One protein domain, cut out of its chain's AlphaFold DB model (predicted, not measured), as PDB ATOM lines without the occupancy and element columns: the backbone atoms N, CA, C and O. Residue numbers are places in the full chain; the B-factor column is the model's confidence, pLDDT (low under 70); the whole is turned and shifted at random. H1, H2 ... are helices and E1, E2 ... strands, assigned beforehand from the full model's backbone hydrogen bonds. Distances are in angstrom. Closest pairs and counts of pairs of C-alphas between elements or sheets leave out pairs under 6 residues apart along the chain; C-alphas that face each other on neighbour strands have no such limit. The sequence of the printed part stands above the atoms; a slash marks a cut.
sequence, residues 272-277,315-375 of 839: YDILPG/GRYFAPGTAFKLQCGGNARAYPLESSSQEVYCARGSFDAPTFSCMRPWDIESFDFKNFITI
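AT A GLANCE: This is residues 272 to 277 and 315 to 375 of the 839 residues of an uncharacterized protein of Chromera velia CCMP2878 (UniProt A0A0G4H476). This domain has little regular structure: a small body of two antiparallel strand pairs, E1 with E3 and E2 with E4, one beyond the other along the length, with a tail, residues 363 to 375, sticking out and ending in helix H1. The printed part has 67 residues, only 25 in named elements, ordered E1 E2 E3 E4 H1, class mixed. It is extended, radius of gyration of the C-alphas 17.6 A, spanning 57 by 22 by 21 A.

IN THESE COORDINATES: From C-alpha 323 at (-6.175, -5.799, 14.129), E1, residues 323 to 327, runs 12.9 A. Next find E2, 333 to 335; E3, 341 to 347, 18.7 A; E4, 357 to 359; and H1, 369 to 375, 9.9 A, ending at (-21.455, 39.018, -2.503).

HOW THE PARTS SIT: Look at N 324 and O 344, 2.8 A apart, between E1 and E3, antiparallel at 151 degrees. N 333 and O 359, 2.8 A apart, are within hydrogen-bond range across the neighbour strands E2 and E4, antiparallel at 133 degrees. E1 and E4 are only just apart, closest 8.3 A. H1 has every O i to N i+4 pair within hydrogen-bond range.

THE WHOLE: Residues 278 to 314 are cut out, leaving C-alphas 277 and 315 19.5 A apart. No link is long. Residues 272 to 277, 315 and 362 to 369 have pLDDT under 70.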
ATOM      1  N   TYR A 272     -17.444   3.495   5.729       43.47
ATOM      2  CA  TYR A 272     -16.454   2.427   5.808       43.47
ATOM      3  C   TYR A 272     -17.149   1.070   5.555       43.47
ATOM      4  O   TYR A 272     -18.277   0.882   6.000       43.47
ATOM      5  N   ASP A 273     -16.489   0.136   4.864       45.00
ATOM      6  CA  ASP A 273     -16.963  -1.245   4.627       45.00
ATOM      7  C   ASP A 273     -16.068  -2.260   5.370       45.00
ATOM      8  O   ASP A 273     -14.880  -2.005   5.576       45.00
ATOM      9  N   ILE A 274     -16.630  -3.418   5.746       39.62
ATOM     10  CA  ILE A 274     -15.971  -4.518   6.489       39.62
ATOM     11  C   ILE A 274     -15.969  -5.782   5.595       39.62
ATOM     12  O   ILE A 274     -17.039  -6.188   5.152       39.62
ATOM     13  N   LEU A 275     -14.818  -6.428   5.326       39.44
ATOM     14  CA  LEU A 275     -14.714  -7.616   4.440       39.44
ATOM     15  C   LEU A 275     -13.976  -8.817   5.088       39.44
ATOM     16  O   LEU A 275     -13.057  -8.601   5.877       39.44
ATOM     17  N   PRO A 276     -14.314 -10.081   4.736       38.31
ATOM     18  CA  PRO A 276     -13.704 -11.295   5.300       38.31
ATOM     19  C   PRO A 276     -12.284 -11.588   4.769       38.31
ATOM     20  O   PRO A 276     -11.967 -11.332   3.609       38.31
ATOM     21  N   GLY A 277     -11.423 -12.138   5.638       37.38
ATOM     22  CA  GLY A 277     -10.011 -12.440   5.354       37.38
ATOM     23  C   GLY A 277      -9.773 -13.688   4.480       37.38
ATOM     24  O   GLY A 277     -10.710 -14.433   4.186       37.38
ATOM     25  N   GLY A 315     -23.014 -14.659  20.519       50.72
ATOM     26  CA  GLY A 315     -22.568 -13.302  20.207       50.72
ATOM     27  C   GLY A 315     -21.167 -13.294  19.599       50.72
ATOM     28  O   GLY A 315     -20.227 -13.862  20.151       50.72
ATOM     29  N   ARG A 316     -21.033 -12.668  18.430       72.50
ATOM     30  CA  ARG A 316     -19.751 -12.533  17.746       72.50
ATOM     31  C   ARG A 316     -18.922 -11.520  18.548       72.50
ATOM     32  O   ARG A 316     -19.331 -10.371  18.691       72.50
ATOM     33  N   TYR A 317     -17.782 -11.934  19.082       83.12
ATOM     34  CA  TYR A 317     -16.775 -11.038  19.651       83.12
ATOM     35  C   TYR A 317     -15.467 -11.227  18.878       83.12
ATOM     36  O   TYR A 317     -15.162 -12.336  18.439       83.12
ATOM     37  N   PHE A 318     -14.696 -10.157  18.693       85.19
ATOM     38  CA  PHE A 318     -13.341 -10.233  18.159       85.19
ATOM     39  C   PHE A 318     -12.361 -10.521  19.293       85.19
ATOM     40  O   PHE A 318     -12.400  -9.847  20.326       85.19
ATOM     41  N   ALA A 319     -11.482 -11.503  19.093       84.94
ATOM     42  CA  ALA A 319     -10.453 -11.838  20.068       84.94
ATOM     43  C   ALA A 319      -9.538 -10.623  20.334       84.94
ATOM     44  O   ALA A 319      -9.257  -9.857  19.401       84.94
ATOM     45  N   PRO A 320      -9.055 -10.419  21.570       85.38
ATOM     46  CA  PRO A 320      -8.069  -9.386  21.865       85.38
ATOM     47  C   PRO A 320      -6.839  -9.497  20.958       85.38
ATOM     48  O   PRO A 320      -6.392 -10.595  20.626       85.38
ATOM     49  N   GLY A 321      -6.310  -8.355  20.524       84.00
ATOM     50  CA  GLY A 321      -5.224  -8.297  19.543       84.00
ATOM     51  C   GLY A 321      -5.671  -8.431  18.082       84.00
ATOM     52  O   GLY A 321      -4.843  -8.259  17.189       84.00
ATOM     53  N   THR A 322      -6.963  -8.665  17.803       85.75
ATOM     54  CA  THR A 322      -7.490  -8.562  16.430       85.75
ATOM     55  C   THR A 322      -7.224  -7.154  15.899       85.75
ATOM     56  O   THR A 322      -7.665  -6.174  16.497       85.75
ATOM     57  N   ALA A 323      -6.510  -7.058  14.779       84.56
ATOM     58  CA  ALA A 323      -6.175  -5.799  14.129       84.56
ATOM     59  C   ALA A 323      -7.040  -5.592  12.884       84.56
ATOM     60  O   ALA A 323      -7.147  -6.479  12.034       84.56
ATOM     61  N   PHE A 324      -7.604  -4.397  12.740       84.62
ATOM     62  CA  PHE A 324      -8.241  -3.951  11.507       84.62
ATOM     63  C   PHE A 324      -7.437  -2.838  10.884       84.62
ATOM     64  O   PHE A 324      -7.229  -1.794  11.491       84.62
ATOM     65  N   LYS A 325      -7.045  -3.016   9.629       86.00
ATOM     66  CA  LYS A 325      -6.546  -1.905   8.835       86.00
ATOM     67  C   LYS A 325      -7.746  -1.105   8.355       86.00
ATOM     68  O   LYS A 325      -8.546  -1.655   7.620       86.00
ATOM     69  N   LEU A 326      -7.878   0.156   8.750       85.12
ATOM     70  CA  LEU A 326      -8.853   1.104   8.217       85.12
ATOM     71  C   LEU A 326      -8.255   1.838   7.017       85.12
ATOM     72  O   LEU A 326      -7.112   2.291   7.074       85.12
ATOM     73  N   GLN A 327      -9.031   1.994   5.947       88.50
ATOM     74  CA  GLN A 327      -8.657   2.754   4.754       88.50
ATOM     75  C   GLN A 327      -9.872   3.537   4.247       88.50
ATOM     76  O   GLN A 327     -10.977   2.998   4.188       88.50
ATOM     77  N   CYS A 328      -9.682   4.806   3.876       86.75
ATOM     78  CA  CYS A 328     -10.764   5.606   3.302       86.75
ATOM     79  C   CYS A 328     -11.149   5.093   1.910       86.75
ATOM     80  O   CYS A 328     -10.293   4.947   1.039       86.75
ATOM     81  N   GLY A 329     -12.442   4.827   1.704       83.69
ATOM     82  CA  GLY A 329     -12.987   4.388   0.420       83.69
ATOM     83  C   GLY A 329     -13.330   5.544  -0.532       83.69
ATOM     84  O   GLY A 329     -13.744   6.628  -0.112       83.69
ATOM     85  N   GLY A 330     -13.220   5.285  -1.839       85.94
ATOM     86  CA  GLY A 330     -13.578   6.229  -2.906       85.94
ATOM     87  C   GLY A 330     -12.655   7.452  -2.971       85.94
ATOM     88  O   GLY A 330     -11.447   7.336  -2.798       85.94
ATOM     89  N   ASN A 331     -13.232   8.636  -3.205       82.38
ATOM     90  CA  ASN A 331     -12.486   9.902  -3.280       82.38
ATOM     91  C   ASN A 331     -12.195  10.515  -1.896       82.38
ATOM     92  O   ASN A 331     -11.655  11.618  -1.820       82.38
ATOM     93  N   ALA A 332     -12.586   9.854  -0.799       81.19
ATOM     94  CA  ALA A 332     -12.333  10.363   0.543       81.19
ATOM     95  C   ALA A 332     -10.847  10.256   0.897       81.19
ATOM     96  O   ALA A 332     -10.217   9.220   0.691       81.19
ATOM     97  N   ARG A 333     -10.289  11.334   1.447       82.31
ATOM     98  CA  ARG A 333      -8.912  11.378   1.941       82.31
ATOM     99  C   ARG A 333      -8.928  11.305   3.463       82.31
ATOM    100  O   ARG A 333      -9.777  11.914   4.114       82.31
ATOM    101  N   ALA A 334      -7.988  10.549   4.020       85.31
ATOM    102  CA  ALA A 334      -7.745  10.543   5.453       85.31
ATOM    103  C   ALA A 334      -7.274  11.937   5.889       85.31
ATOM    104  O   ALA A 334      -6.412  12.536   5.243       85.31
ATOM    105  N   TYR A 335      -7.861  12.461   6.958       78.62
ATOM    106  CA  TYR A 335      -7.441  13.693   7.606       78.62
ATOM    107  C   TYR A 335      -7.129  13.407   9.082       78.62
ATOM    108  O   TYR A 335      -8.018  12.918   9.781       78.62
ATOM    109  N   PRO A 336      -5.918  13.719   9.578       82.38
ATOM    110  CA  PRO A 336      -4.802  14.340   8.857       82.38
ATOM    111  C   PRO A 336      -4.211  13.423   7.765       82.38
ATOM    112  O   PRO A 336      -4.260  12.202   7.869       82.38
ATOM    113  N   LEU A 337      -3.658  14.025   6.704       77.00
ATOM    114  CA  LEU A 337      -3.168  13.347   5.483       77.00
ATOM    115  C   LEU A 337      -1.935  12.445   5.696       77.00
ATOM    116  O   LEU A 337      -1.428  11.870   4.737       77.00
ATOM    117  N   GLU A 338      -1.434  12.335   6.926       76.69
ATOM    118  CA  GLU A 338      -0.173  11.654   7.238       76.69
ATOM    119  C   GLU A 338      -0.257  10.126   7.100       76.69
ATOM    120  O   GLU A 338       0.763   9.481   6.864       76.69
ATOM    121  N   SER A 339      -1.454   9.534   7.168       75.81
ATOM    122  CA  SER A 339      -1.641   8.090   6.993       75.81
ATOM    123  C   SER A 339      -2.881   7.780   6.155       75.81
ATOM    124  O   SER A 339      -4.005   8.008   6.594       75.81
ATOM    125  N   SER A 340      -2.701   7.204   4.962       79.62
ATOM    126  CA  SER A 340      -3.815   6.723   4.120       79.62
ATOM    127  C   SER A 340      -4.502   5.472   4.678       79.62
ATOM    128  O   SER A 340      -5.568   5.085   4.198       79.62
ATOM    129  N   SER A 341      -3.880   4.820   5.660       84.19
ATOM    130  CA  SER A 341      -4.434   3.686   6.392       84.19
ATOM    131  C   SER A 341      -3.875   3.628   7.809       84.19
ATOM    132  O   SER A 341      -2.695   3.920   7.992       84.19
ATOM    133  N   GLN A 342      -4.676   3.175   8.768       89.00
ATOM    134  CA  GLN A 342      -4.271   2.969  10.164       89.00
ATOM    135  C   GLN A 342      -4.744   1.596  10.609       89.00
ATOM    136  O   GLN A 342      -5.867   1.207  10.302       89.00
ATOM    137  N   GLU A 343      -3.901   0.876  11.336       88.62
ATOM    138  CA  GLU A 343      -4.315  -0.336  12.030       88.62
ATOM    139  C   GLU A 343      -4.910   0.025  13.390       88.62
ATOM    140  O   GLU A 343      -4.339   0.804  14.152       88.62
ATOM    141  N   VAL A 344      -6.091  -0.514  13.659       88.00
ATOM    142  CA  VAL A 344      -6.834  -0.353  14.898       88.00
ATOM    143  C   VAL A 344      -6.894  -1.711  15.566       88.00
ATOM    144  O   VAL A 344      -7.359  -2.676  14.959       88.00
ATOM    145  N   TYR A 345      -6.425  -1.794  16.805       88.88
ATOM    146  CA  TYR A 345      -6.372  -3.047  17.541       88.88
ATOM    147  C   TYR A 345      -7.570  -3.153  18.483       88.88
ATOM    148  O   TYR A 345      -8.023  -2.167  19.066       88.88
ATOM    149  N   CYS A 346      -8.105  -4.363  18.615       87.62
ATOM    150  CA  CYS A 346      -9.001  -4.707  19.704       87.62
ATOM    151  C   CYS A 346      -8.178  -4.809  20.989       87.62
ATOM    152  O   CYS A 346      -7.422  -5.770  21.148       87.62
ATOM    153  N   ALA A 347      -8.340  -3.844  21.890       85.81
ATOM    154  CA  ALA A 347      -7.689  -3.848  23.191       85.81
ATOM    155  C   ALA A 347      -8.705  -3.541  24.298       85.81
ATOM    156  O   ALA A 347      -9.493  -2.591  24.221       85.81
ATOM    157  N   ARG A 348      -8.693  -4.336  25.371       86.56
ATOM    158  CA  ARG A 348      -9.530  -4.103  26.572       86.56
ATOM    159  C   ARG A 348     -11.038  -3.982  26.277       86.56
ATOM    160  O   ARG A 348     -11.735  -3.160  26.877       86.56
ATOM    161  N   GLY A 349     -11.556  -4.797  25.361       85.69
ATOM    162  CA  GLY A 349     -12.979  -4.830  25.004       85.69
ATOM    163  C   GLY A 349     -13.448  -3.684  24.110       85.69
ATOM    164  O   GLY A 349     -14.652  -3.519  23.909       85.69
ATOM    165  N   SER A 350     -12.536  -2.880  23.562       85.50
ATOM    166  CA  SER A 350     -12.869  -1.886  22.545       85.50
ATOM    167  C   SER A 350     -11.776  -1.739  21.505       85.50
ATOM    168  O   SER A 350     -10.603  -1.923  21.791       85.50
ATOM    169  N   PHE A 351     -12.166  -1.349  20.303       85.56
ATOM    170  CA  PHE A 351     -11.208  -0.916  19.299       85.56
ATOM    171  C   PHE A 351     -10.646   0.455  19.660       85.56
ATOM    172  O   PHE A 351     -11.385   1.311  20.164       85.56
ATOM    173  N   ASP A 352      -9.360   0.657  19.387       84.38
ATOM    174  CA  ASP A 352      -8.749   1.979  19.475       84.38
ATOM    175  C   ASP A 352      -9.514   2.993  18.604       84.38
ATOM    176  O   ASP A 352     -10.114   2.664  17.577       84.38
ATOM    177  N   ALA A 353      -9.533   4.258  19.023       82.88
ATOM    178  CA  ALA A 353     -10.122   5.296  18.192       82.88
ATOM    179  C   ALA A 353      -9.219   5.527  16.966       82.88
ATOM    180  O   ALA A 353      -8.004   5.691  17.135       82.88
ATOM    181  N   PRO A 354      -9.769   5.577  15.737       85.62
ATOM    182  CA  PRO A 354      -8.976   5.977  14.587       85.62
ATOM    183  C   PRO A 354      -8.440   7.397  14.801       85.62
ATOM    184  O   PRO A 354      -9.161   8.294  15.236       85.62
ATOM    185  N   THR A 355      -7.164   7.609  14.488       87.75
ATOM    186  CA  THR A 355      -6.491   8.911  14.548       87.75
ATOM    187  C   THR A 355      -6.794   9.770  13.326       87.75
ATOM    188  O   THR A 355      -6.424  10.942  13.310       87.75
ATOM    189  N   PHE A 356      -7.450   9.212  12.304       84.31
ATOM    190  CA  PHE A 356      -7.877   9.947  11.120       84.31
ATOM    191  C   PHE A 356      -9.388   9.853  10.886       84.31
ATOM    192  O   PHE A 356     -10.047   8.875  11.234       84.31
ATOM    193  N   SER A 357      -9.928  10.880  10.236       83.50
ATOM    194  CA  SER A 357     -11.291  10.918   9.716       83.50
ATOM    195  C   SER A 357     -11.263  10.871   8.190       83.50
ATOM    196  O   SER A 357     -10.426  11.519   7.563       83.50
ATOM    197  N   CYS A 358     -12.168  10.110   7.571       85.06
ATOM    198  CA  CYS A 358     -12.319  10.114   6.119       85.06
ATOM    199  C   CYS A 358     -13.169  11.304   5.694       85.06
ATOM    200  O   CYS A 358     -14.398  11.263   5.761       85.06
ATOM    201  N   MET A 359     -12.513  12.356   5.218       80.19
ATOM    202  CA  MET A 359     -13.199  13.495   4.632       80.19
ATOM    203  C   MET A 359     -13.220  13.301   3.123       80.19
ATOM    204  O   MET A 359     -12.173  13.175   2.484       80.19
ATOM    205  N   ARG A 360     -14.410  13.300   2.516       81.81
ATOM    206  CA  ARG A 360     -14.452  13.646   1.094       81.81
ATOM    207  C   ARG A 360     -13.869  15.049   0.988       81.81
ATOM    208  O   ARG A 360     -14.252  15.887   1.811       81.81
ATOM    209  N   PRO A 361     -12.938  15.314   0.054       77.62
ATOM    210  CA  PRO A 361     -12.711  16.688  -0.332       77.62
ATOM    211  C   PRO A 361     -14.107  17.198  -0.663       77.62
ATOM    212  O   PRO A 361     -14.774  16.660  -1.543       77.62
ATOM    213  N   TRP A 362     -14.618  18.116   0.160       64.25
ATOM    214  CA  TRP A 362     -15.770  18.888  -0.249       64.25
ATOM    215  C   TRP A 362     -15.372  19.398  -1.623       64.25
ATOM    216  O   TRP A 362     -14.243  19.875  -1.768       64.25
ATOM    217  N   ASP A 363     -16.215  19.193  -2.629       51.78
ATOM    218  CA  ASP A 363     -16.007  19.813  -3.925       51.78
ATOM    219  C   ASP A 363     -16.026  21.322  -3.666       51.78
ATOM    220  O   ASP A 363     -17.067  21.974  -3.714       51.78
ATOM    221  N   ILE A 364     -14.869  21.886  -3.313       52.34
ATOM    222  CA  ILE A 364     -14.629  23.322  -3.207       52.34
ATOM    223  C   ILE A 364     -14.819  23.935  -4.605       52.34
ATOM    224  O   ILE A 364     -15.040  25.131  -4.717       52.34
ATOM    225  N   GLU A 365     -14.881  23.113  -5.659       53.06
ATOM    226  CA  GLU A 365     -15.411  23.496  -6.968       53.06
ATOM    227  C   GLU A 365     -16.874  23.982  -6.930       53.06
ATOM    228  O   GLU A 365     -17.257  24.788  -7.772       53.06
ATOM    229  N   SER A 366     -17.689  23.574  -5.948       53.75
ATOM    230  CA  SER A 366     -19.066  24.076  -5.780       53.75
ATOM    231  C   SER A 366     -19.170  25.314  -4.884       53.75
ATOM    232  O   SER A 366     -20.152  26.057  -4.962       53.75
ATOM    233  N   PHE A 367     -18.147  25.587  -4.064       51.94
ATOM    234  CA  PHE A 367     -18.023  26.868  -3.379       51.94
ATOM    235  C   PHE A 367     -17.426  27.848  -4.382       51.94
ATOM    236  O   PHE A 367     -16.223  28.094  -4.397       51.94
ATOM    237  N   ASP A 368     -18.281  28.354  -5.271       59.12
ATOM    238  CA  ASP A 368     -17.897  29.315  -6.297       59.12
ATOM    239  C   ASP A 368     -17.340  30.563  -5.602       59.12
ATOM    240  O   ASP A 368     -18.064  31.472  -5.187       59.12
ATOM    241  N   PHE A 369     -16.024  30.573  -5.393       67.69
ATOM    242  CA  PHE A 369     -15.312  31.605  -4.651       67.69
ATOM    243  C   PHE A 369     -15.532  32.970  -5.316       67.69
ATOM    244  O   PHE A 369     -15.521  34.002  -4.642       67.69
ATOM    245  N   LYS A 370     -15.857  32.978  -6.621       73.19
ATOM    246  CA  LYS A 370     -16.356  34.168  -7.313       73.19
ATOM    247  C   LYS A 370     -17.656  34.678  -6.714       73.19
ATOM    248  O   LYS A 370     -17.725  35.873  -6.458       73.19
ATOM    249  N   ASN A 371     -18.658  33.844  -6.452       75.06
ATOM    250  CA  ASN A 371     -19.927  34.296  -5.873       75.06
ATOM    251  C   ASN A 371     -19.743  34.822  -4.448       75.06
ATOM    252  O   ASN A 371     -20.332  35.845  -4.107       75.06
ATOM    253  N   PHE A 372     -18.871  34.211  -3.644       77.69
ATOM    254  CA  PHE A 372     -18.580  34.723  -2.301       77.69
ATOM    255  C   PHE A 372     -17.869  36.085  -2.339       77.69
ATOM    256  O   PHE A 372     -18.301  37.016  -1.658       77.69
ATOM    257  N   ILE A 373     -16.843  36.243  -3.189       80.31
ATOM    258  CA  ILE A 373     -16.185  37.542  -3.414       80.31
ATOM    259  C   ILE A 373     -17.192  38.563  -3.957       80.31
ATOM    260  O   ILE A 373     -17.220  39.700  -3.496       80.31
ATOM    261  N   THR A 374     -18.052  38.165  -4.893       82.00
ATOM    262  CA  THR A 374     -19.043  39.057  -5.509       82.00
ATOM    263  C   THR A 374     -20.066  39.531  -4.478       82.00
ATOM    264  O   THR A 374     -20.353  40.723  -4.419       82.00
ATOM    265  N   ILE A 375     -20.556  38.648  -3.604       85.00
ATOM    266  CA  ILE A 375     -21.455  39.018  -2.503       85.00
ATOM    267  C   ILE A 375     -20.744  39.952  -1.519       85.00
ATOM    268  O   ILE A 375     -21.318  40.972  -1.145       85.00
TER     269      ILE A 375